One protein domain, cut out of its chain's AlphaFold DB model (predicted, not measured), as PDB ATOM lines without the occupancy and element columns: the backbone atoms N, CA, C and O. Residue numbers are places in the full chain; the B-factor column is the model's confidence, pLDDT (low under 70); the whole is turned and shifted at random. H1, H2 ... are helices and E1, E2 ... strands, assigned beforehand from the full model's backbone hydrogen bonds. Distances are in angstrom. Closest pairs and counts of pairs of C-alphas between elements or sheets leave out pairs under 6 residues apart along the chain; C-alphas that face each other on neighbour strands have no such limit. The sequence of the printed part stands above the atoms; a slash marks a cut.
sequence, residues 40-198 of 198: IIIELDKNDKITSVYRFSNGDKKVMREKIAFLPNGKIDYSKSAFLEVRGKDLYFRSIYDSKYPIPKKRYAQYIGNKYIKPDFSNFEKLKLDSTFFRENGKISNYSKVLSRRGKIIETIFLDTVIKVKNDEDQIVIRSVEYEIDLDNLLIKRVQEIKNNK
ATOM      1  N   ILE A  40     153.887 227.597 194.408       83.38
ATOM      2  CA  ILE A  40     153.518 226.219 194.050       83.38
ATOM      3  C   ILE A  40     153.564 226.104 192.530       83.38
ATOM      4  O   ILE A  40     152.933 226.888 191.826       83.38
ATOM      5  N   ILE A  41     154.303 225.116 192.035       86.69
ATOM      6  CA  ILE A  41     154.424 224.821 190.610       86.69
ATOM      7  C   ILE A  41     153.801 223.452 190.354       86.69
ATOM      8  O   ILE A  41     154.043 222.496 191.095       86.69
ATOM      9  N   ILE A  42     152.982 223.382 189.307       88.81
ATOM     10  CA  ILE A  42     152.332 222.163 188.832       88.81
ATOM     11  C   ILE A  42     152.948 221.823 187.478       88.81
ATOM     12  O   ILE A  42     152.915 222.640 186.562       88.81
ATOM     13  N   GLU A  43     153.504 220.624 187.354       90.25
ATOM     14  CA  GLU A  43     153.973 220.087 186.080       90.25
ATOM     15  C   GLU A  43     152.911 219.183 185.467       90.25
ATOM     16  O   GLU A  43     152.350 218.311 186.139       90.25
ATOM     17  N   LEU A  44     152.678 219.370 184.171       89.75
ATOM     18  CA  LEU A  44     151.756 218.576 183.370       89.75
ATOM     19  C   LEU A  44     152.532 217.727 182.355       89.75
ATOM     20  O   LEU A  44     153.638 218.086 181.947       89.75
ATOM     21  N   ASP A  45     151.977 216.580 181.968       88.88
ATOM     22  CA  ASP A  45     152.431 215.852 180.785       88.88
ATOM     23  C   ASP A  45     151.846 216.467 179.504       88.88
ATOM     24  O   ASP A  45     151.068 217.416 179.529       88.88
ATOM     25  N   LYS A  46     152.196 215.878 178.358       90.81
ATOM     26  CA  LYS A  46     151.674 216.263 177.038       90.81
ATOM     27  C   LYS A  46     150.151 216.113 176.863       90.81
ATOM     28  O   LYS A  46     149.646 216.461 175.806       90.81
ATOM     29  N   ASN A  47     149.456 215.512 177.830       90.00
ATOM     30  CA  ASN A  47     148.008 215.298 177.832       90.00
ATOM     31  C   ASN A  47     147.335 216.078 178.979       90.00
ATOM     32  O   ASN A  47     146.274 215.664 179.453       90.00
ATOM     33  N   ASP A  48     147.990 217.123 179.490       85.62
ATOM     34  CA  ASP A  48     147.519 217.967 180.593       85.62
ATOM     35  C   ASP A  48     147.268 217.220 181.917       85.62
ATOM     36  O   ASP A  48     146.542 217.688 182.804       85.62
ATOM     37  N   LYS A  49     147.889 216.049 182.106       87.94
ATOM     38  CA  LYS A  49     147.830 215.305 183.369       87.94
ATOM     39  C   LYS A  49     148.930 215.763 184.309       87.94
ATOM     40  O   LYS A  49     150.090 215.847 183.924       87.94
ATOM     41  N   ILE A  50     148.582 215.976 185.576       89.19
ATOM     42  CA  ILE A  50     149.542 216.370 186.614       89.19
ATOM     43  C   ILE A  50     150.573 215.255 186.822       89.19
ATOM     44  O   ILE A  50     150.231 214.160 187.271       89.19
ATOM     45  N   THR A  51     151.840 215.553 186.539       92.38
ATOM     46  CA  THR A  51     152.978 214.646 186.752       92.38
ATOM     47  C   THR A  51     153.702 214.944 188.052       92.38
ATOM     48  O   THR A  51     154.175 214.024 188.723       92.38
ATOM     49  N   SER A  52     153.765 216.215 188.451       92.62
ATOM     50  CA  SER A  52     154.325 216.597 189.737       92.62
ATOM     51  C   SER A  52     153.759 217.920 190.249       92.62
ATOM     52  O   SER A  52     153.282 218.759 189.490       92.62
ATOM     53  N   VAL A  53     153.791 218.087 191.567       92.12
ATOM     54  CA  VAL A  53     153.552 219.362 192.240       92.12
ATOM     55  C   VAL A  53     154.708 219.576 193.198       92.12
ATOM     56  O   VAL A  53     155.046 218.675 193.968       92.12
ATOM     57  N   TYR A  54     155.325 220.748 193.172       89.69
ATOM     58  CA  TYR A  54     156.377 221.092 194.121       89.69
ATOM     59  C   TYR A  54     156.289 222.535 194.571       89.69
ATOM     60  O   TYR A  54     155.643 223.386 193.958       89.69
ATOM     61  N   ARG A  55     156.948 222.782 195.696       87.38
ATOM     62  CA  ARG A  55     156.991 224.065 196.368       87.38
ATOM     63  C   ARG A  55     158.431 224.408 196.717       87.38
ATOM     64  O   ARG A  55     159.149 223.583 197.279       87.38
ATOM     65  N   PHE A  56     158.809 225.647 196.441       81.81
ATOM     66  CA  PHE A  56     160.076 226.227 196.882       81.81
ATOM     67  C   PHE A  56     159.834 227.313 197.919       81.81
ATOM     68  O   PHE A  56     158.764 227.929 197.940       81.81
ATOM     69  N   SER A  57     160.835 227.559 198.760       72.19
ATOM     70  CA  SER A  57     160.874 228.778 199.551       72.19
ATOM     71  C   SER A  57     161.182 229.975 198.652       72.19
ATOM     72  O   SER A  57     161.984 229.886 197.716       72.19
ATOM     73  N   ASN A  58     160.511 231.098 198.910       62.00
ATOM     74  CA  ASN A  58     160.876 232.367 198.294       62.00
ATOM     75  C   ASN A  58     161.987 233.009 199.137       62.00
ATOM     76  O   ASN A  58     161.753 233.463 200.255       62.00
ATOM     77  N   GLY A  59     163.191 233.023 198.576       61.22
ATOM     78  CA  GLY A  59     164.408 233.618 199.121       61.22
ATOM     79  C   GLY A  59     165.551 233.475 198.110       61.22
ATOM     80  O   GLY A  59     165.378 232.841 197.066       61.22
ATOM     81  N   ASP A  60     166.726 234.032 198.412       49.72
ATOM     82  CA  ASP A  60     167.889 234.011 197.499       49.72
ATOM     83  C   ASP A  60     168.385 232.590 197.198       49.72
ATOM     84  O   ASP A  60     168.963 232.303 196.149       49.72
ATOM     85  N   LYS A  61     168.116 231.670 198.125       60.91
ATOM     86  CA  LYS A  61     168.349 230.239 197.988       60.91
ATOM     87  C   LYS A  61     166.976 229.606 197.810       60.91
ATOM     88  O   LYS A  61     166.249 229.471 198.785       60.91
ATOM     89  N   LYS A  62     166.592 229.250 196.583       63.38
ATOM     90  CA  LYS A  62     165.356 228.498 196.300       63.38
ATOM     91  C   LYS A  62     165.452 227.089 196.901       63.38
ATOM     92  O   LYS A  62     165.711 226.122 196.185       63.38
ATOM     93  N   VAL A  63     165.317 226.970 198.219       74.69
ATOM     94  CA  VAL A  63     165.384 225.689 198.923       74.69
ATOM     95  C   VAL A  63     164.091 224.930 198.637       74.69
ATOM     96  O   VAL A  63     162.992 225.489 198.659       74.69
ATOM     97  N   MET A  64     164.226 223.646 198.305       77.00
ATOM     98  CA  MET A  64     163.079 222.770 198.091       77.00
ATOM     99  C   MET A  64     162.302 222.651 199.405       77.00
ATOM    100  O   MET A  64     162.877 222.283 200.426       77.00
ATOM    101  N   ARG A  65     160.997 222.935 199.386       82.50
ATOM    102  CA  ARG A  65     160.120 222.633 200.525       82.50
ATOM    103  C   ARG A  65     159.630 221.204 200.424       82.50
ATOM    104  O   ARG A  65     159.988 220.356 201.230       82.50
ATOM    105  N   GLU A  66     158.839 220.933 199.393       91.31
ATOM    106  CA  GLU A  66     158.190 219.641 199.192       91.31
ATOM    107  C   GLU A  66     157.978 219.382 197.695       91.31
ATOM    108  O   GLU A  66     157.771 220.313 196.914       91.31
ATOM    109  N   LYS A  67     157.983 218.107 197.300       93.62
ATOM    110  CA  LYS A  67     157.652 217.615 195.961       93.62
ATOM    111  C   LYS A  67     156.816 216.345 196.059       93.62
ATOM    112  O   LYS A  67     157.196 215.395 196.739       93.62
ATOM    113  N   ILE A  68     155.724 216.295 195.307       95.56
ATOM    114  CA  ILE A  68     154.883 215.110 195.137       95.56
ATOM    115  C   ILE A  68     154.816 214.800 193.645       95.56
ATOM    116  O   ILE A  68     154.317 215.601 192.859       95.56
ATOM    117  N   ALA A  69     155.340 213.644 193.256       95.31
ATOM    118  CA  ALA A  69     155.258 213.117 191.900       95.31
ATOM    119  C   ALA A  69     154.122 212.093 191.794       95.31
ATOM    120  O   ALA A  69     153.777 211.431 192.776       95.31
ATOM    121  N   PHE A  70     153.566 211.935 190.595       94.94
ATOM    122  CA  PHE A  70     152.470 211.008 190.325       94.94
ATOM    123  C   PHE A  70     152.834 210.013 189.224       94.94
ATOM    124  O   PHE A  70     153.508 210.336 188.246       94.94
ATOM    125  N   LEU A  71     152.351 208.785 189.388       94.56
ATOM    126  CA  LEU A  71     152.330 207.759 188.354       94.56
ATOM    127  C   LEU A  71     151.232 208.069 187.314       94.56
ATOM    128  O   LEU A  71     150.288 208.798 187.628       94.56
ATOM    129  N   PRO A  72     151.257 207.445 186.116       90.69
ATOM    130  CA  PRO A  72     150.223 207.647 185.091       90.69
ATOM    131  C   PRO A  72     148.788 207.338 185.548       90.69
ATOM    132  O   PRO A  72     147.827 207.860 184.989       90.69
ATOM    133  N   ASN A  73     148.637 206.495 186.575       90.75
ATOM    134  CA  ASN A  73     147.354 206.154 187.193       90.75
ATOM    135  C   ASN A  73     146.923 207.128 188.313       90.75
ATOM    136  O   ASN A  73     145.971 206.846 189.035       90.75
ATOM    137  N   GLY A  74     147.643 208.237 188.510       88.44
ATOM    138  CA  GLY A  74     147.327 209.276 189.494       88.44
ATOM    139  C   GLY A  74     147.704 208.955 190.946       88.44
ATOM    140  O   GLY A  74     147.477 209.795 191.828       88.44
ATOM    141  N   LYS A  75     148.280 207.773 191.220       93.38
ATOM    142  CA  LYS A  75     148.858 207.437 192.533       93.38
ATOM    143  C   LYS A  75     150.177 208.183 192.740       93.38
ATOM    144  O   LYS A  75     150.867 208.496 191.776       93.38
ATOM    145  N   ILE A  76     150.533 208.442 193.996       94.44
ATOM    146  CA  ILE A  76     151.814 209.073 194.342       94.44
ATOM    147  C   ILE A  76     152.965 208.129 193.968       94.44
ATOM    148  O   ILE A  76     152.962 206.957 194.345       94.44
ATOM    149  N   ASP A  77     153.957 208.656 193.255       95.38
ATOM    150  CA  ASP A  77     155.240 208.001 193.022       95.38
ATOM    151  C   ASP A  77     156.184 208.322 194.190       95.38
ATOM    152  O   ASP A  77     156.874 209.348 194.202       95.38
ATOM    153  N   TYR A  78     156.208 207.450 195.201       92.50
ATOM    154  CA  TYR A  78     157.050 207.629 196.390       92.50
ATOM    155  C   TYR A  78     158.553 207.632 196.077       92.50
ATOM    156  O   TYR A  78     159.316 208.221 196.831       92.50
ATOM    157  N   SER A  79     158.989 207.054 194.951       91.88
ATOM    158  CA  SER A  79     160.408 207.055 194.565       91.88
ATOM    159  C   SER A  79     160.904 208.423 194.080       91.88
ATOM    160  O   SER A  79     162.107 208.669 194.026       91.88
ATOM    161  N   LYS A  80     159.978 209.328 193.738       94.00
ATOM    162  CA  LYS A  80     160.263 210.672 193.206       94.00
ATOM    163  C   LYS A  80     159.660 211.798 194.044       94.00
ATOM    164  O   LYS A  80     159.685 212.956 193.620       94.00
ATOM    165  N   SER A  81     159.113 211.462 195.208       94.81
ATOM    166  CA  SER A  81     158.439 212.401 196.100       94.81
ATOM    167  C   SER A  81     159.240 212.620 197.381       94.81
ATOM    168  O   SER A  81     159.770 211.677 197.959       94.81
ATOM    169  N   ALA A  82     159.289 213.867 197.838       94.81
ATOM    170  CA  ALA A  82     159.844 214.260 199.126       94.81
ATOM    171  C   ALA A  82     158.876 215.243 199.795       94.81
ATOM    172  O   ALA A  82     158.730 216.370 199.327       94.81
ATOM    173  N   PHE A  83     158.146 214.805 200.818       95.62
ATOM    174  CA  PHE A  83     157.084 215.599 201.445       95.62
ATOM    175  C   PHE A  83     156.720 215.065 202.831       95.62
ATOM    176  O   PHE A  83     157.095 213.951 203.212       95.62
ATOM    177  N   LEU A  84     155.950 215.851 203.577       95.56
ATOM    178  CA  LEU A  84     155.394 215.440 204.857       95.56
ATOM    179  C   LEU A  84     153.944 214.979 204.734       95.56
ATOM    180  O   LEU A  84     153.103 215.610 204.095       95.56
ATOM    181  N   GLU A  85     153.632 213.895 205.430       94.88
ATOM    182  CA  GLU A  85     152.307 213.293 205.463       94.88
ATOM    183  C   GLU A  85     151.847 213.129 206.914       94.88
ATOM    184  O   GLU A  85     152.514 212.489 207.726       94.88
ATOM    185  N   VAL A  86     150.687 213.692 207.252       94.50
ATOM    186  CA  VAL A  86     150.064 213.489 208.566       94.50
ATOM    187  C   VAL A  86     149.114 212.303 208.479       94.50
ATOM    188  O   VAL A  86     148.204 212.295 207.650       94.50
ATOM    189  N   ARG A  87     149.299 211.311 209.355       94.12
ATOM    190  CA  ARG A  87     148.391 210.165 209.497       94.12
ATOM    191  C   ARG A  87     147.971 210.040 210.956       94.12
ATOM    192  O   ARG A  87     148.758 209.643 211.815       94.12
ATOM    193  N   GLY A  88     146.724 210.402 211.246       94.44
ATOM    194  CA  GLY A  88     146.241 210.494 212.622       94.44
ATOM    195  C   GLY A  88     147.037 211.536 213.415       94.44
ATOM    196  O   GLY A  88     147.056 212.708 213.054       94.44
ATOM    197  N   LYS A  89     147.695 211.105 214.498       96.12
ATOM    198  CA  LYS A  89     148.523 211.970 215.361       96.12
ATOM    199  C   LYS A  89     150.008 211.968 214.982       96.12
ATOM    200  O   LYS A  89     150.795 212.672 215.613       96.12
ATOM    201  N   ASP A  90     150.392 211.188 213.978       96.69
ATOM    202  CA  ASP A  90     151.784 210.951 213.617       96.69
ATOM    203  C   ASP A  90     152.143 211.712 212.332       96.69
ATOM    204  O   ASP A  90     151.324 211.866 211.422       96.69
ATOM    205  N   LEU A  91     153.386 212.185 212.270       96.75
ATOM    206  CA  LEU A  91     153.977 212.839 211.107       96.75
ATOM    207  C   LEU A  91     154.962 211.885 210.438       96.75
ATOM    208  O   LEU A  91     155.837 211.328 211.102       96.75
ATOM    209  N   TYR A  92     154.836 211.732 209.128       96.12
ATOM    210  CA  TYR A  92     155.699 210.899 208.305       96.12
ATOM    211  C   TYR A  92     156.470 211.774 207.330       96.12
ATOM    212  O   TYR A  92     155.875 212.577 206.613       96.12
ATOM    213  N   PHE A  93     157.781 211.587 207.276       95.75
ATOM    214  CA  PHE A  93     158.623 212.142 206.233       95.75
ATOM    215  C   PHE A  93     158.816 211.109 205.133       95.75
ATOM    216  O   PHE A  93     159.386 210.042 205.357       95.75
ATOM    217  N   ARG A  94     158.294 211.439 203.951       94.56
ATOM    218  CA  ARG A  94     158.524 210.706 202.712       94.56
ATOM    219  C   ARG A  94     159.705 211.323 202.008       94.56
ATOM    220  O   ARG A  94     159.751 212.542 201.860       94.56
ATOM    221  N   SER A  95     160.608 210.489 201.524       93.94
ATOM    222  CA  SER A  95     161.713 210.945 200.695       93.94
ATOM    223  C   SER A  95     161.995 209.980 199.557       93.94
ATOM    224  O   SER A  95     161.721 208.781 199.637       93.94
ATOM    225  N   ILE A  96     162.612 210.519 198.505       93.19
ATOM    226  CA  ILE A  96     163.056 209.774 197.322       93.19
ATOM    227  C   ILE A  96     164.024 208.636 197.673       93.19
ATOM    228  O   ILE A  96     164.253 207.731 196.875       93.19
ATOM    229  N   TYR A  97     164.604 208.687 198.871       92.25
ATOM    230  CA  TYR A  97     165.550 207.714 199.386       92.25
ATOM    231  C   TYR A  97     164.892 206.597 200.203       92.25
ATOM    232  O   TYR A  97     165.594 205.658 200.572       92.25
ATOM    233  N   ASP A  98     163.580 206.647 200.466       90.50
ATOM    234  CA  ASP A  98     162.869 205.673 201.309       90.50
ATOM    235  C   ASP A  98     163.080 204.220 200.861       90.50
ATOM    236  O   ASP A  98     163.271 203.345 201.704       90.50
ATOM    237  N   SER A  99     163.080 203.963 199.550       87.12
ATOM    238  CA  SER A  99     163.217 202.610 198.995       87.12
ATOM    239  C   SER A  99     164.649 202.079 199.030       87.12
ATOM    240  O   SER A  99     164.849 200.882 199.222       87.12
ATOM    241  N   LYS A 100     165.645 202.953 198.830       90.31
ATOM    242  CA  LYS A 100     167.053 202.555 198.697       90.31
ATOM    243  C   LYS A 100     167.829 202.648 200.013       90.31
ATOM    244  O   LYS A 100     168.679 201.805 200.283       90.31
ATOM    245  N   TYR A 101     167.545 203.654 200.836       90.94
ATOM    246  CA  TYR A 101     168.317 203.977 202.034       90.94
ATOM    247  C   TYR A 101     167.398 204.071 203.265       90.94
ATOM    248  O   TYR A 101     166.886 205.146 203.598       90.94
ATOM    249  N   PRO A 102     167.161 202.957 203.978       87.44
ATOM    250  CA  PRO A 102     166.268 202.945 205.133       87.44
ATOM    251  C   PRO A 102     166.859 203.684 206.345       87.44
ATOM    252  O   PRO A 102     168.072 203.665 206.578       87.44
ATOM    253  N   ILE A 103     165.975 204.280 207.151       87.56
ATOM    254  CA  ILE A 103     166.295 204.889 208.454       87.56
ATOM    255  C   ILE A 103     166.323 203.797 209.543       87.56
ATOM    256  O   ILE A 103     165.441 202.936 209.521       87.56
ATOM    257  N   PRO A 104     167.267 203.818 210.511       85.19
ATOM    258  CA  PRO A 104     168.407 204.737 210.647       85.19
ATOM    259  C   PRO A 104     169.700 204.232 209.972       85.19
ATOM    260  O   PRO A 104     170.775 204.761 210.221       85.19
ATOM    261  N   LYS A 105     169.629 203.174 209.150       83.44
ATOM    262  CA  LYS A 105     170.812 202.415 208.701       83.44
ATOM    263  C   LYS A 105     171.702 203.171 207.715       83.44
ATOM    264  O   LYS A 105     172.905 203.264 207.908       83.44
ATOM    265  N   LYS A 106     171.115 203.655 206.621       90.06
ATOM    266  CA  LYS A 106     171.826 204.353 205.530       90.06
ATOM    267  C   LYS A 106     171.379 205.803 205.396       90.06
ATOM    268  O   LYS A 106     171.777 206.505 204.470       90.06
ATOM    269  N   ARG A 107     170.525 206.240 206.314       93.25
ATOM    270  CA  ARG A 107     169.881 207.538 206.281       93.25
ATOM    271  C   ARG A 107     169.400 207.920 207.667       93.25
ATOM    272  O   ARG A 107     168.873 207.073 208.382       93.25
ATOM    273  N   TYR A 108     169.506 209.191 208.005       94.19
ATOM    274  CA  TYR A 108     168.834 209.778 209.154       94.19
ATOM    275  C   TYR A 108     168.131 211.062 208.734       94.19
ATOM    276  O   TYR A 108     168.554 211.743 207.804       94.19
ATOM    277  N   ALA A 109     167.038 211.377 209.417       95.75
ATOM    278  CA  ALA A 109     166.321 212.622 209.224       95.75
ATOM    279  C   ALA A 109     165.994 213.219 210.588       95.75
ATOM    280  O   ALA A 109     165.552 212.514 211.500       95.75
ATOM    281  N   GLN A 110     166.187 214.525 210.716       96.31
ATOM    282  CA  GLN A 110     165.838 215.272 211.915       96.31
ATOM    283  C   GLN A 110     165.035 216.509 211.549       96.31
ATOM    284  O   GLN A 110     165.348 217.200 210.582       96.31
ATOM    285  N   TYR A 111     164.006 216.781 212.337       97.00
ATOM    286  CA  TYR A 111     163.313 218.053 212.338       97.00
ATOM    287  C   TYR A 111     164.018 219.000 213.307       97.00
ATOM    288  O   TYR A 111     164.321 218.611 214.434       97.00
ATOM    289  N   ILE A 112     164.253 220.234 212.880       96.38
ATOM    290  CA  ILE A 112     164.839 221.300 213.687       96.38
ATOM    291  C   ILE A 112     163.924 222.516 213.601       96.38
ATOM    292  O   ILE A 112     163.666 223.014 212.505       96.38
ATOM    293  N   GLY A 113     163.442 223.024 214.731       96.25
ATOM    294  CA  GLY A 113     162.479 224.115 214.711       96.25
ATOM    295  C   GLY A 113     162.421 224.942 215.984       96.25
ATOM    296  O   GLY A 113     163.094 224.673 216.975       96.25
ATOM    297  N   ASN A 114     161.631 226.010 215.915       95.81
ATOM    298  CA  ASN A 114     161.338 226.904 217.023       95.81
ATOM    299  C   ASN A 114     160.024 227.657 216.730       95.81
ATOM    300  O   ASN A 114     159.728 228.002 215.583       95.81
ATOM    301  N   LYS A 115     159.222 227.941 217.763       94.19
ATOM    302  CA  LYS A 115     157.940 228.661 217.626       94.19
ATOM    303  C   LYS A 115     158.067 230.104 217.106       94.19
ATOM    304  O   LYS A 115     157.078 230.654 216.638       94.19
ATOM    305  N   TYR A 116     159.255 230.702 217.178       95.00
ATOM    306  CA  TYR A 116     159.549 232.070 216.739       95.00
ATOM    307  C   TYR A 116     160.137 232.155 215.319       95.00
ATOM    308  O   TYR A 116     160.539 233.240 214.893       95.00
ATOM    309  N   ILE A 117     160.213 231.043 214.577       93.06
ATOM    310  CA  ILE A 117     160.650 231.060 213.174       93.06
ATOM    311  C   ILE A 117     159.656 231.874 212.339       93.06
ATOM    312  O   ILE A 117     158.449 231.613 212.343       93.06
ATOM    313  N   LYS A 118     160.179 232.865 211.609       90.31
ATOM    314  CA  LYS A 118     159.401 233.682 210.673       90.31
ATOM    315  C   LYS A 118     158.967 232.857 209.451       90.31
ATOM    316  O   LYS A 118     159.672 231.920 209.080       90.31
ATOM    317  N   PRO A 119     157.854 233.209 208.780       86.19
ATOM    318  CA  PRO A 119     157.379 232.485 207.591       86.19
ATOM    319  C   PRO A 119     158.396 232.380 206.441       86.19
ATOM    320  O   PRO A 119     158.363 231.419 205.673       86.19
ATOM    321  N   ASP A 120     159.296 233.359 206.340       85.19
ATOM    322  CA  ASP A 120     160.370 233.445 205.345       85.19
ATOM    323  C   ASP A 120     161.692 232.803 205.804       85.19
ATOM    324  O   ASP A 120     162.696 232.909 205.109       85.19
ATOM    325  N   PHE A 121     161.718 232.182 206.990       88.12
ATOM    326  CA  PHE A 121     162.900 231.546 207.583       88.12
ATOM    327  C   PHE A 121     164.110 232.479 207.796       88.12
ATOM    328  O   PHE A 121     165.182 232.026 208.197       88.12
ATOM    329  N   SER A 122     163.942 233.796 207.643       88.94
ATOM    330  CA  SER A 122     165.033 234.785 207.680       88.94
ATOM    331  C   SER A 122     165.755 234.885 209.027       88.94
ATOM    332  O   SER A 122     166.883 235.370 209.103       88.94
ATOM    333  N   ASN A 123     165.114 234.446 210.114       92.00
ATOM    334  CA  ASN A 123     165.692 234.447 211.456       92.00
ATOM    335  C   ASN A 123     166.161 233.068 211.934       92.00
ATOM    336  O   ASN A 123     166.568 232.975 213.088       92.00
ATOM    337  N   PHE A 124     166.119 232.030 211.092       90.88
ATOM    338  CA  PHE A 124     166.416 230.651 211.496       90.88
ATOM    339  C   PHE A 124     167.775 230.524 212.206       90.88
ATOM    340  O   PHE A 124     167.828 230.014 213.321       90.88
ATOM    341  N   GLU A 125     168.835 231.103 211.632       90.50
ATOM    342  CA  GLU A 125     170.212 231.058 212.168       90.50
ATOM    343  C   GLU A 125     170.405 231.829 213.489       90.50
ATOM    344  O   GLU A 125     171.410 231.663 214.172       90.50
ATOM    345  N   LYS A 126     169.462 232.705 213.858       93.62
ATOM    346  CA  LYS A 126     169.544 233.542 215.072       93.62
ATOM    347  C   LYS A 126     168.818 232.926 216.266       93.62
ATOM    348  O   LYS A 126     168.841 233.494 217.356       93.62
ATOM    349  N   LEU A 127     168.104 231.823 216.056       93.81
ATOM    350  CA  LEU A 127     167.276 231.196 217.075       93.81
ATOM    351  C   LEU A 127     167.999 230.013 217.708       93.81
ATOM    352  O   LEU A 127     168.728 229.277 217.050       93.81
ATOM    353  N   LYS A 128     167.724 229.781 218.991       94.88
ATOM    354  CA  LYS A 128     168.013 228.493 219.618       94.88
ATOM    355  C   LYS A 128     166.965 227.491 219.143       94.88
ATOM    356  O   LYS A 128     165.774 227.683 219.394       94.88
ATOM    357  N   LEU A 129     167.409 226.462 218.438       95.19
ATOM    358  CA  LEU A 129     166.527 225.503 217.789       95.19
ATOM    359  C   LEU A 129     166.430 224.213 218.602       95.19
ATOM    360  O   LEU A 129     167.436 223.716 219.106       95.19
ATOM    361  N   ASP A 130     165.221 223.668 218.679       94.69
ATOM    362  CA  ASP A 130     164.962 222.346 219.236       94.69
ATOM    363  C   ASP A 130     165.022 221.311 218.111       94.69
ATOM    364  O   ASP A 130     164.602 221.587 216.982       94.69
ATOM    365  N   SER A 131     165.534 220.116 218.405       95.69
ATOM    366  CA  SER A 131     165.645 219.032 217.429       95.69
ATOM    367  C   SER A 131     164.830 217.807 217.834       95.69
ATOM    368  O   SER A 131     164.630 217.501 219.010       95.69
ATOM    369  N   THR A 132     164.313 217.088 216.843       96.75
ATOM    370  CA  THR A 132     163.607 215.816 217.027       96.75
ATOM    371  C   THR A 132     163.884 214.906 215.839       96.75
ATOM    372  O   THR A 132     163.655 215.277 214.690       96.75
ATOM    373  N   PHE A 133     164.360 213.693 216.108       95.81
ATOM    374  CA  PHE A 133     164.664 212.717 215.064       95.81
ATOM    375  C   PHE A 133     163.411 211.995 214.572       95.81
ATOM    376  O   PHE A 133     162.551 211.592 215.361       95.81
ATOM    377  N   PHE A 134     163.357 211.760 213.263       95.69
ATOM    378  CA  PHE A 134     162.443 210.781 212.697       95.69
ATOM    379  C   PHE A 134     162.925 209.377 213.074       95.69
ATOM    380  O   PHE A 134     164.093 209.032 212.894       95.69
ATOM    381  N   ARG A 135     162.014 208.571 213.619       92.62
ATOM    382  CA  ARG A 135     162.274 207.181 214.008       92.62
ATOM    383  C   ARG A 135     162.217 206.254 212.791       92.62
ATOM    384  O   ARG A 135     162.086 206.701 211.650       92.62
ATOM    385  N   GLU A 136     162.272 204.951 213.052       83.19
ATOM    386  CA  GLU A 136     162.017 203.905 212.060       83.19
ATOM    387  C   GLU A 136     160.774 204.227 211.213       83.19
ATOM    388  O   GLU A 136     159.756 204.713 211.717       83.19
ATOM    389  N   ASN A 137     160.881 203.981 209.905       85.31
ATOM    390  CA  ASN A 137     159.884 204.338 208.885       85.31
ATOM    391  C   ASN A 137     159.652 205.847 208.681       85.31
ATOM    392  O   ASN A 137     158.625 206.233 208.124       85.31
ATOM    393  N   GLY A 138     160.582 206.700 209.124       91.69
ATOM    394  CA  GLY A 138     160.517 208.143 208.886       91.69
ATOM    395  C   GLY A 138     159.406 208.822 209.682       91.69
ATOM    396  O   GLY A 138     158.728 209.699 209.155       91.69
ATOM    397  N   LYS A 139     159.175 208.400 210.932       95.38
ATOM    398  CA  LYS A 139     157.999 208.799 211.725       95.38
ATOM    399  C   LYS A 139     158.342 209.616 212.972       95.38
ATOM    400  O   LYS A 139     159.245 209.251 213.722       95.38
ATOM    401  N   ILE A 140     157.542 210.643 213.262       96.81
ATOM    402  CA  ILE A 140     157.469 211.325 214.564       96.81
ATOM    403  C   ILE A 140     156.054 211.153 215.119       96.81
ATOM    404  O   ILE A 140     155.080 211.618 214.526       96.81
ATOM    405  N   SER A 141     155.931 210.470 216.259       96.50
ATOM    406  CA  SER A 141     154.625 210.217 216.873       96.50
ATOM    407  C   SER A 141     154.126 211.390 217.705       96.50
ATOM    408  O   SER A 141     154.916 212.055 218.372       96.50
ATOM    409  N   ASN A 142     152.807 211.608 217.706       95.38
ATOM    410  CA  ASN A 142     152.164 212.737 218.395       95.38
ATOM    411  C   ASN A 142     152.843 214.084 218.082       95.38
ATOM    412  O   ASN A 142     153.109 214.879 218.987       95.38
ATOM    413  N   TYR A 143     153.132 214.329 216.800       95.44
ATOM    414  CA  TYR A 143     154.011 215.417 216.357       95.44
ATOM    415  C   TYR A 143     153.576 216.794 216.876       95.44
ATOM    416  O   TYR A 143     154.414 217.621 217.213       95.44
ATOM    417  N   SER A 144     152.268 217.028 217.008       93.56
ATOM    418  CA  SER A 144     151.705 218.302 217.462       93.56
ATOM    419  C   SER A 144     152.047 218.660 218.910       93.56
ATOM    420  O   SER A 144     151.924 219.824 219.283       93.56
ATOM    421  N   LYS A 145     152.466 217.683 219.726       93.44
ATOM    422  CA  LYS A 145     152.918 217.905 221.107       93.44
ATOM    423  C   LYS A 145     154.411 218.203 221.216       93.44
ATOM    424  O   LYS A 145     154.833 218.699 222.253       93.44
ATOM    425  N   VAL A 146     155.195 217.851 220.197       93.50
ATOM    426  CA  VAL A 146     156.666 217.856 220.278       93.50
ATOM    427  C   VAL A 146     157.328 218.780 219.263       93.50
ATOM    428  O   VAL A 146     158.434 219.240 219.511       93.50
ATOM    429  N   LEU A 147     156.671 219.081 218.141       95.75
ATOM    430  CA  LEU A 147     157.232 219.928 217.093       95.75
ATOM    431  C   LEU A 147     156.653 221.342 217.145       95.75
ATOM    432  O   LEU A 147     155.449 221.543 217.328       95.75
ATOM    433  N   SER A 148     157.511 222.326 216.889       95.50
ATOM    434  CA  SER A 148     157.070 223.654 216.469       95.50
ATOM    435  C   SER A 148     156.365 223.587 215.111       95.50
ATOM    436  O   SER A 148     156.519 222.635 214.354       95.50
ATOM    437  N   ARG A 149     155.585 224.622 214.776       93.25
ATOM    438  CA  ARG A 149     154.860 224.680 213.493       93.25
ATOM    439  C   ARG A 149     155.776 224.860 212.289       93.25
ATOM    440  O   ARG A 149     155.497 224.311 211.229       93.25
ATOM    441  N   ARG A 150     156.876 225.593 212.459       93.31
ATOM    442  CA  ARG A 150     157.864 225.864 211.410       93.31
ATOM    443  C   ARG A 150     159.233 225.354 211.820       93.31
ATOM    444  O   ARG A 150     159.569 225.371 213.007       93.31
ATOM    445  N   GLY A 151     159.990 224.897 210.832       94.31
ATOM    446  CA  GLY A 151     161.301 224.295 211.024       94.31
ATOM    447  C   GLY A 151     161.884 223.771 209.718       94.31
ATOM    448  O   GLY A 151     161.268 223.885 208.661       94.31
ATOM    449  N   LYS A 152     163.083 223.205 209.790       94.56
ATOM    450  CA  LYS A 152     163.722 222.498 208.685       94.56
ATOM    451  C   LYS A 152     163.768 221.005 208.975       94.56
ATOM    452  O   LYS A 152     163.924 220.603 210.126       94.56
ATOM    453  N   ILE A 153     163.691 220.189 207.935       95.50
ATOM    454  CA  ILE A 153     164.158 218.806 207.982       95.50
ATOM    455  C   ILE A 153     165.560 218.783 207.400       95.50
ATOM    456  O   ILE A 153     165.772 219.258 206.287       95.50
ATOM    457  N   ILE A 154     166.499 218.211 208.145       95.12
ATOM    458  CA  ILE A 154     167.819 217.858 207.634       95.12
ATOM    459  C   ILE A 154     167.838 216.346 207.465       95.12
ATOM    460  O   ILE A 154     167.721 215.597 208.437       95.12
ATOM    461  N   GLU A 155     167.942 215.909 206.217       95.38
ATOM    462  CA  GLU A 155     168.071 214.512 205.832       95.38
ATOM    463  C   GLU A 155     169.509 214.254 205.396       95.38
ATOM    464  O   GLU A 155     170.001 214.895 204.470       95.38
ATOM    465  N   THR A 156     170.174 213.290 206.018       95.31
ATOM    466  CA  THR A 156     171.518 212.877 205.617       95.31
ATOM    467  C   THR A 156     171.516 211.424 205.178       95.31
ATOM    468  O   THR A 156     170.939 210.560 205.837       95.31
ATOM    469  N   ILE A 157     172.175 211.160 204.053       94.75
ATOM    470  CA  ILE A 157     172.201 209.884 203.350       94.75
ATOM    471  C   ILE A 157     173.653 209.433 203.181       94.75
ATOM    472  O   ILE A 157     174.484 210.180 202.660       94.75
ATOM    473  N   PHE A 158     173.937 208.190 203.567       92.38
ATOM    474  CA  PHE A 158     175.202 207.509 203.303       92.38
ATOM    475  C   PHE A 158     175.086 206.767 201.974       92.38
ATOM    476  O   PHE A 158     174.363 205.773 201.873       92.38
ATOM    477  N   LEU A 159     175.762 207.269 200.944       87.94
ATOM    478  CA  LEU A 159     175.707 206.682 199.609       87.94
ATOM    479  C   LEU A 159     176.580 205.423 199.541       87.94
ATOM    480  O   LEU A 159     177.543 205.274 200.287       87.94
ATOM    481  N   ASP A 160     176.276 204.526 198.602       84.12
ATOM    482  CA  ASP A 160     177.068 203.302 198.367       84.12
ATOM    483  C   ASP A 160     178.394 203.573 197.628       84.12
ATOM    484  O   ASP A 160     179.050 202.655 197.144       84.12
ATOM    485  N   THR A 161     178.774 204.843 197.495       82.31
ATOM    486  CA  THR A 161     179.986 205.274 196.802       82.31
ATOM    487  C   THR A 161     181.107 205.478 197.808       82.31
ATOM    488  O   THR A 161     180.962 206.248 198.759       82.31
ATOM    489  N   VAL A 162     182.231 204.818 197.546       81.19
ATOM    490  CA  VAL A 162     183.497 205.000 198.256       81.19
ATOM    491  C   VAL A 162     184.471 205.706 197.319       81.19
ATOM    492  O   VAL A 162     184.583 205.334 196.149       81.19
ATOM    493  N   ILE A 163     185.150 206.740 197.811       81.62
ATOM    494  CA  ILE A 163     186.205 207.448 197.083       81.62
ATOM    495  C   ILE A 163     187.542 207.063 197.709       81.62
ATOM    496  O   ILE A 163     187.716 207.203 198.918       81.62
ATOM    497  N   LYS A 164     188.488 206.619 196.875       78.00
ATOM    498  CA  LYS A 164     189.875 206.405 197.291       78.00
ATOM    499  C   LYS A 164     190.615 207.733 197.320       78.00
ATOM    500  O   LYS A 164     190.706 208.414 196.296       78.00
ATOM    501  N   VAL A 165     191.146 208.095 198.480       79.62
ATOM    502  CA  VAL A 165     191.983 209.290 198.641       79.62
ATOM    503  C   VAL A 165     193.457 208.899 198.495       79.62
ATOM    504  O   VAL A 165     193.809 207.729 198.611       79.62
ATOM    505  N   LYS A 166     194.335 209.871 198.219       63.03
ATOM    506  CA  LYS A 166     195.764 209.687 197.883       63.03
ATOM    507  C   LYS A 166     196.646 208.985 198.944       63.03
ATOM    508  O   LYS A 166     197.847 208.899 198.728       63.03
ATOM    509  N   ASN A 167     196.061 208.455 200.018       77.31
ATOM    510  CA  ASN A 167     196.724 207.733 201.109       77.31
ATOM    511  C   ASN A 167     196.088 206.345 201.374       77.31
ATOM    512  O   ASN A 167     196.178 205.846 202.489       77.31
ATOM    513  N   ASP A 168     195.397 205.753 200.388       73.69
ATOM    514  CA  ASP A 168     194.684 204.459 200.488       73.69
ATOM    515  C   ASP A 168     193.566 204.388 201.550       73.69
ATOM    516  O   ASP A 168     193.067 203.313 201.878       73.69
ATOM    517  N   GLU A 169     193.104 205.537 202.045       79.75
ATOM    518  CA  GLU A 169     191.925 205.603 202.904       79.75
ATOM    519  C   GLU A 169     190.642 205.671 202.066       79.75
ATOM    520  O   GLU A 169     190.460 206.560 201.223       79.75
ATOM    521  N   ASP A 170     189.737 204.729 202.331       82.88
ATOM    522  CA  ASP A 170     188.390 204.691 201.772       82.88
ATOM    523  C   ASP A 170     187.490 205.714 202.488       82.88
ATOM    524  O   ASP A 170     187.247 205.617 203.693       82.88
ATOM    525  N   GLN A 171     186.943 206.682 201.744       82.56
ATOM    526  CA  GLN A 171     185.964 207.642 202.268       82.56
ATOM    527  C   GLN A 171     184.557 207.374 201.727       82.56
ATOM    528  O   GLN A 171     184.346 207.277 200.519       82.56
ATOM    529  N   ILE A 172     183.572 207.299 202.627       85.31
ATOM    530  CA  ILE A 172     182.153 207.138 202.275       85.31
ATOM    531  C   ILE A 172     181.574 208.492 201.863       85.31
ATOM    532  O   ILE A 172     181.689 209.476 202.592       85.31
ATOM    533  N   VAL A 173     180.882 208.540 200.722       87.38
ATOM    534  CA  VAL A 173     180.189 209.758 200.292       87.38
ATOM    535  C   VAL A 173     178.914 209.966 201.110       87.38
ATOM    536  O   VAL A 173     178.007 209.131 201.117       87.38
ATOM    537  N   ILE A 174     178.822 211.132 201.749       90.88
ATOM    538  CA  ILE A 174     177.657 211.572 202.521       90.88
ATOM    539  C   ILE A 174     176.982 212.733 201.790       90.88
ATOM    540  O   ILE A 174     177.640 213.669 201.337       90.88
ATOM    541  N   ARG A 175     175.652 212.687 201.679       91.12
ATOM    542  CA  ARG A 175     174.830 213.785 201.154       91.12
ATOM    543  C   ARG A 175     173.883 214.278 202.236       91.12
ATOM    544  O   ARG A 175     173.164 213.465 202.802       91.12
ATOM    545  N   SER A 176     173.813 215.591 202.433       92.25
ATOM    546  CA  SER A 176     172.785 216.232 203.260       92.25
ATOM    547  C   SER A 176     171.844 217.059 202.393       92.25
ATOM    548  O   SER A 176     172.287 217.778 201.496       92.25
ATOM    549  N   VAL A 177     170.546 216.932 202.648       92.25
ATOM    550  CA  VAL A 177     169.473 217.666 201.979       92.25
ATOM    551  C   VAL A 177     168.655 218.389 203.042       92.25
ATOM    552  O   VAL A 177     168.299 217.805 204.066       92.25
ATOM    553  N   GLU A 178     168.371 219.664 202.795       92.06
ATOM    554  CA  GLU A 178     167.537 220.488 203.666       92.06
ATOM    555  C   GLU A 178     166.175 220.738 203.024       92.06
ATOM    556  O   GLU A 178     166.091 221.063 201.838       92.06
ATOM    557  N   TYR A 179     165.126 220.641 203.839       92.25
ATOM    558  CA  TYR A 179     163.755 220.962 203.461       92.25
ATOM    559  C   TYR A 179     163.176 221.964 204.452       92.25
ATOM    560  O   TYR A 179     163.142 221.697 205.652       92.25
ATOM    561  N   GLU A 180     162.698 223.111 203.980       92.38
ATOM    562  CA  GLU A 180     161.924 224.030 204.820       92.38
ATOM    563  C   GLU A 180     160.478 223.551 204.958       92.38
ATOM    564  O   GLU A 180     159.811 223.272 203.961       92.38
ATOM    565  N   ILE A 181     159.972 223.510 206.189       92.25
ATOM    566  CA  ILE A 181     158.666 222.948 206.524       92.25
ATOM    567  C   ILE A 181     157.798 223.958 207.280       92.25
ATOM    568  O   ILE A 181     158.185 224.474 208.332       92.25
ATOM    569  N   ASP A 182     156.563 224.123 206.805       91.56
ATOM    570  CA  ASP A 182     155.454 224.725 207.550       91.56
ATOM    571  C   ASP A 182     154.344 223.677 207.744       91.56
ATOM    572  O   ASP A 182     153.642 223.310 206.800       91.56
ATOM    573  N   LEU A 183     154.192 223.171 208.974       92.25
ATOM    574  CA  LEU A 183     153.235 222.110 209.322       92.25
ATOM    575  C   LEU A 183     151.770 222.540 209.162       92.25
ATOM    576  O   LEU A 183     150.889 221.681 209.024       92.25
ATOM    577  N   ASP A 184     151.498 223.844 209.167       89.50
ATOM    578  CA  ASP A 184     150.154 224.371 208.935       89.50
ATOM    579  C   ASP A 184     149.835 224.440 207.432       89.50
ATOM    580  O   ASP A 184     148.666 224.445 207.052       89.50
ATOM    581  N   ASN A 185     150.848 224.366 206.562       88.19
ATOM    582  CA  ASN A 185     150.702 224.487 205.112       88.19
ATOM    583  C   ASN A 185     151.365 223.333 204.334       88.19
ATOM    584  O   ASN A 185     152.076 223.577 203.366       88.19
ATOM    585  N   LEU A 186     151.134 222.074 204.711       91.75
ATOM    586  CA  LEU A 186     151.720 220.916 204.010       91.75
ATOM    587  C   LEU A 186     151.245 220.785 202.552       91.75
ATOM    588  O   LEU A 186     150.052 220.910 202.260       91.75
ATOM    589  N   LEU A 187     152.154 220.442 201.637       91.69
ATOM    590  CA  LEU A 187     151.864 220.315 200.207       91.69
ATOM    591  C   LEU A 187     150.820 219.235 199.904       91.69
ATOM    592  O   LEU A 187     149.960 219.444 199.050       91.69
ATOM    593  N   ILE A 188     150.842 218.112 200.628       91.06
ATOM    594  CA  ILE A 188     149.877 217.023 200.420       91.06
ATOM    595  C   ILE A 188     148.427 217.471 200.650       91.06
ATOM    596  O   ILE A 188     147.540 217.046 199.913       91.06
ATOM    597  N   LYS A 189     148.191 218.383 201.605       88.31
ATOM    598  CA  LYS A 189     146.856 218.944 201.870       88.31
ATOM    599  C   LYS A 189     146.381 219.790 200.687       88.31
ATOM    600  O   LYS A 189     145.273 219.602 200.200       88.31
ATOM    601  N   ARG A 190     147.267 220.630 200.142       84.38
ATOM    602  CA  ARG A 190     146.982 221.457 198.955       84.38
ATOM    603  C   ARG A 190     146.691 220.621 197.711       84.38
ATOM    604  O   ARG A 190     145.776 220.931 196.959       84.38
ATOM    605  N   VAL A 191     147.433 219.535 197.498       86.94
ATOM    606  CA  VAL A 191     147.171 218.602 196.389       86.94
ATOM    607  C   VAL A 191     145.780 217.971 196.504       86.94
ATOM    608  O   VAL A 191     145.099 217.811 195.493       86.94
ATOM    609  N   GLN A 192     145.351 217.607 197.715       83.62
ATOM    610  CA  GLN A 192     144.016 217.049 197.949       83.62
ATOM    611  C   GLN A 192     142.914 218.083 197.679       83.62
ATOM    612  O   GLN A 192     141.935 217.754 197.018       83.62
ATOM    613  N   GLU A 193     143.105 219.338 198.096       81.25
ATOM    614  CA  GLU A 193     142.199 220.453 197.772       81.25
ATOM    615  C   GLU A 193     142.050 220.642 196.252       81.25
ATOM    616  O   GLU A 193     140.933 220.742 195.748       81.25
ATOM    617  N   ILE A 194     143.159 220.612 195.500       73.06
ATOM    618  CA  ILE A 194     143.146 220.733 194.030       73.06
ATOM    619  C   ILE A 194     142.354 219.593 193.378       73.06
ATOM    620  O   ILE A 194     141.643 219.825 192.405       73.06
ATOM    621  N   LYS A 195     142.477 218.363 193.893       71.88
ATOM    622  CA  LYS A 195     141.746 217.205 193.359       71.88
ATOM    623  C   LYS A 195     140.241 217.275 193.621       71.88
ATOM    624  O   LYS A 195     139.496 216.752 192.809       71.88
ATOM    625  N   ASN A 196     139.817 217.893 194.722       71.19
ATOM    626  CA  ASN A 196     138.404 217.976 195.101       71.19
ATOM    627  C   ASN A 196     137.658 219.143 194.430       71.19
ATOM    628  O   ASN A 196     136.434 219.129 194.387       71.19
ATOM    629  N   ASN A 197     138.386 220.149 193.937       62.06
ATOM    630  CA  ASN A 197     137.826 221.325 193.261       62.06
ATOM    631  C   ASN A 197     137.780 221.188 191.721       62.06
ATOM    632  O   ASN A 197     137.482 222.168 191.039       62.06
ATOM    633  N   LYS A 198     138.113 220.012 191.178       51.84
ATOM    634  CA  LYS A 198     137.941 219.640 189.765       51.84
ATOM    635  C   LYS A 198     136.824 218.615 189.645       51.84
ATOM    636  O   LYS A 198     136.119 218.673 188.618       51.84
TER     637      LYS A 198
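What this domain is: This is residues 40 to 198 of the 198 residues of an uncharacterized protein of Flavobacterium sp. BFFFF2 (UniProt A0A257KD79). Three antiparallel sheets meet edge to edge: a twisted four-stranded sheet whose strands E8 and E9 run on as a long two-stranded arm, a three-stranded sheet E1 E2 E3, and the small hairpin E4 and E5, with E3 running past both E9 and E4. The short helix H1 lies near E5 and E7, while H2 packs with its residues 187 to 191 on the three-stranded sheet and sticks out with residues 192 to 196, at the end of the long axis opposite the tip of the E8 and E9 arm. The printed part has 159 residues, with named elements in the order E1 E2 E3 E4 E5 E6 E7 H1 E8 E9 H2, nine strands and two helices, and the class is mostly strand. The largest sheet has the order E7, E6, E8, E9. The whole is compact, with a radius of gyration of the C-alphas of 17.2 A and spans of 61 by 41 by 34 A.

How they stand to each other: The largest sheet holds E7, residues 130 to 133, E6, residues 107 to 113, E8, residues 150 to 164, and E9, residues 170 to 182; E7 and E9 are its edge strands. From edge to edge its strands' lines turn by 61 degrees. E8 and E9 are a hairpin, antiparallel at 163 degrees, with N 153 and O 179 at 2.8 A and N 163 and O 171 at 2.9 A, both within hydrogen-bond range. E8 bends by 66 degrees at residue 160. E6 and E8 are antiparallel at 154 degrees, with N 110 and O 154 at 2.9 A. E6 and E7 are a hairpin, with N 111 and O 132 at 2.8 A. E7, H1, residues 143 to 146, and E8 form a split strand-helix-strand unit, two strands running the same way with E6 between them, and its crossover is right-handed. H1 is not on this sheet, but only just, with 4 pairs of C-alphas within 10 A. E1, residues 40 to 44, E2, residues 50 to 56, and E3, residues 64 to 69, form a meander, each strand the antiparallel neighbour of the one before; N 41 and O 54 are 2.9 A apart, and N 53 and O 68 are 2.9 A apart. The closest C-alphas of E3 and E9, those of Arg 65 and Glu 180, are 4.9 A apart. E4, residues 83 to 87, and E5, residues 90 to 94, are a hairpin, with N 85 and O 92 at 2.9 A. The closest C-alphas of E3 and E4, those of Glu 66 and Phe 83, are 4.8 A apart. Residues 91 to 92 of E5 pair antiparallel with residues 139 to 140. H2, residues 187 to 196, is on the sheet E1 E2 E3 at a height of 10.6 A, over E2, and runs slantwise to the strands at 36 degrees to E2 on the local plane. Its closest C-alphas to E4 are those of Ile 188 and Glu 85, 6.7 A apart. In H2 every O i to N i+4 pair is within hydrogen-bond range; H1 is too short for such a pair.

Where its parts are: E8 is 40.0 A long from first to last C-alpha, E9 39.0 A, E6 20.0 A, E2 17.7 A and H2 14.6 A. E1 begins at C-alpha 40, (153.518, 226.219, 194.050). E8 ends at C-alpha 164, (189.875, 206.405, 197.291), and H2 ends at C-alpha 196, (138.404, 217.976, 195.101).

The domain as a whole: The two C-alphas farthest apart, those of Asn 167 and Lys 198, are 61.0 A apart. The printed part has no cut. The links E3 to E4, E5 to E6 and E6 to E7 are long, with 13, 12 and 16 residues. Residues 192 to 198 stand free. The mean pLDDT of the printed part is 88.7; residues 58 to 62, 166 and 197 to 198 are under 70.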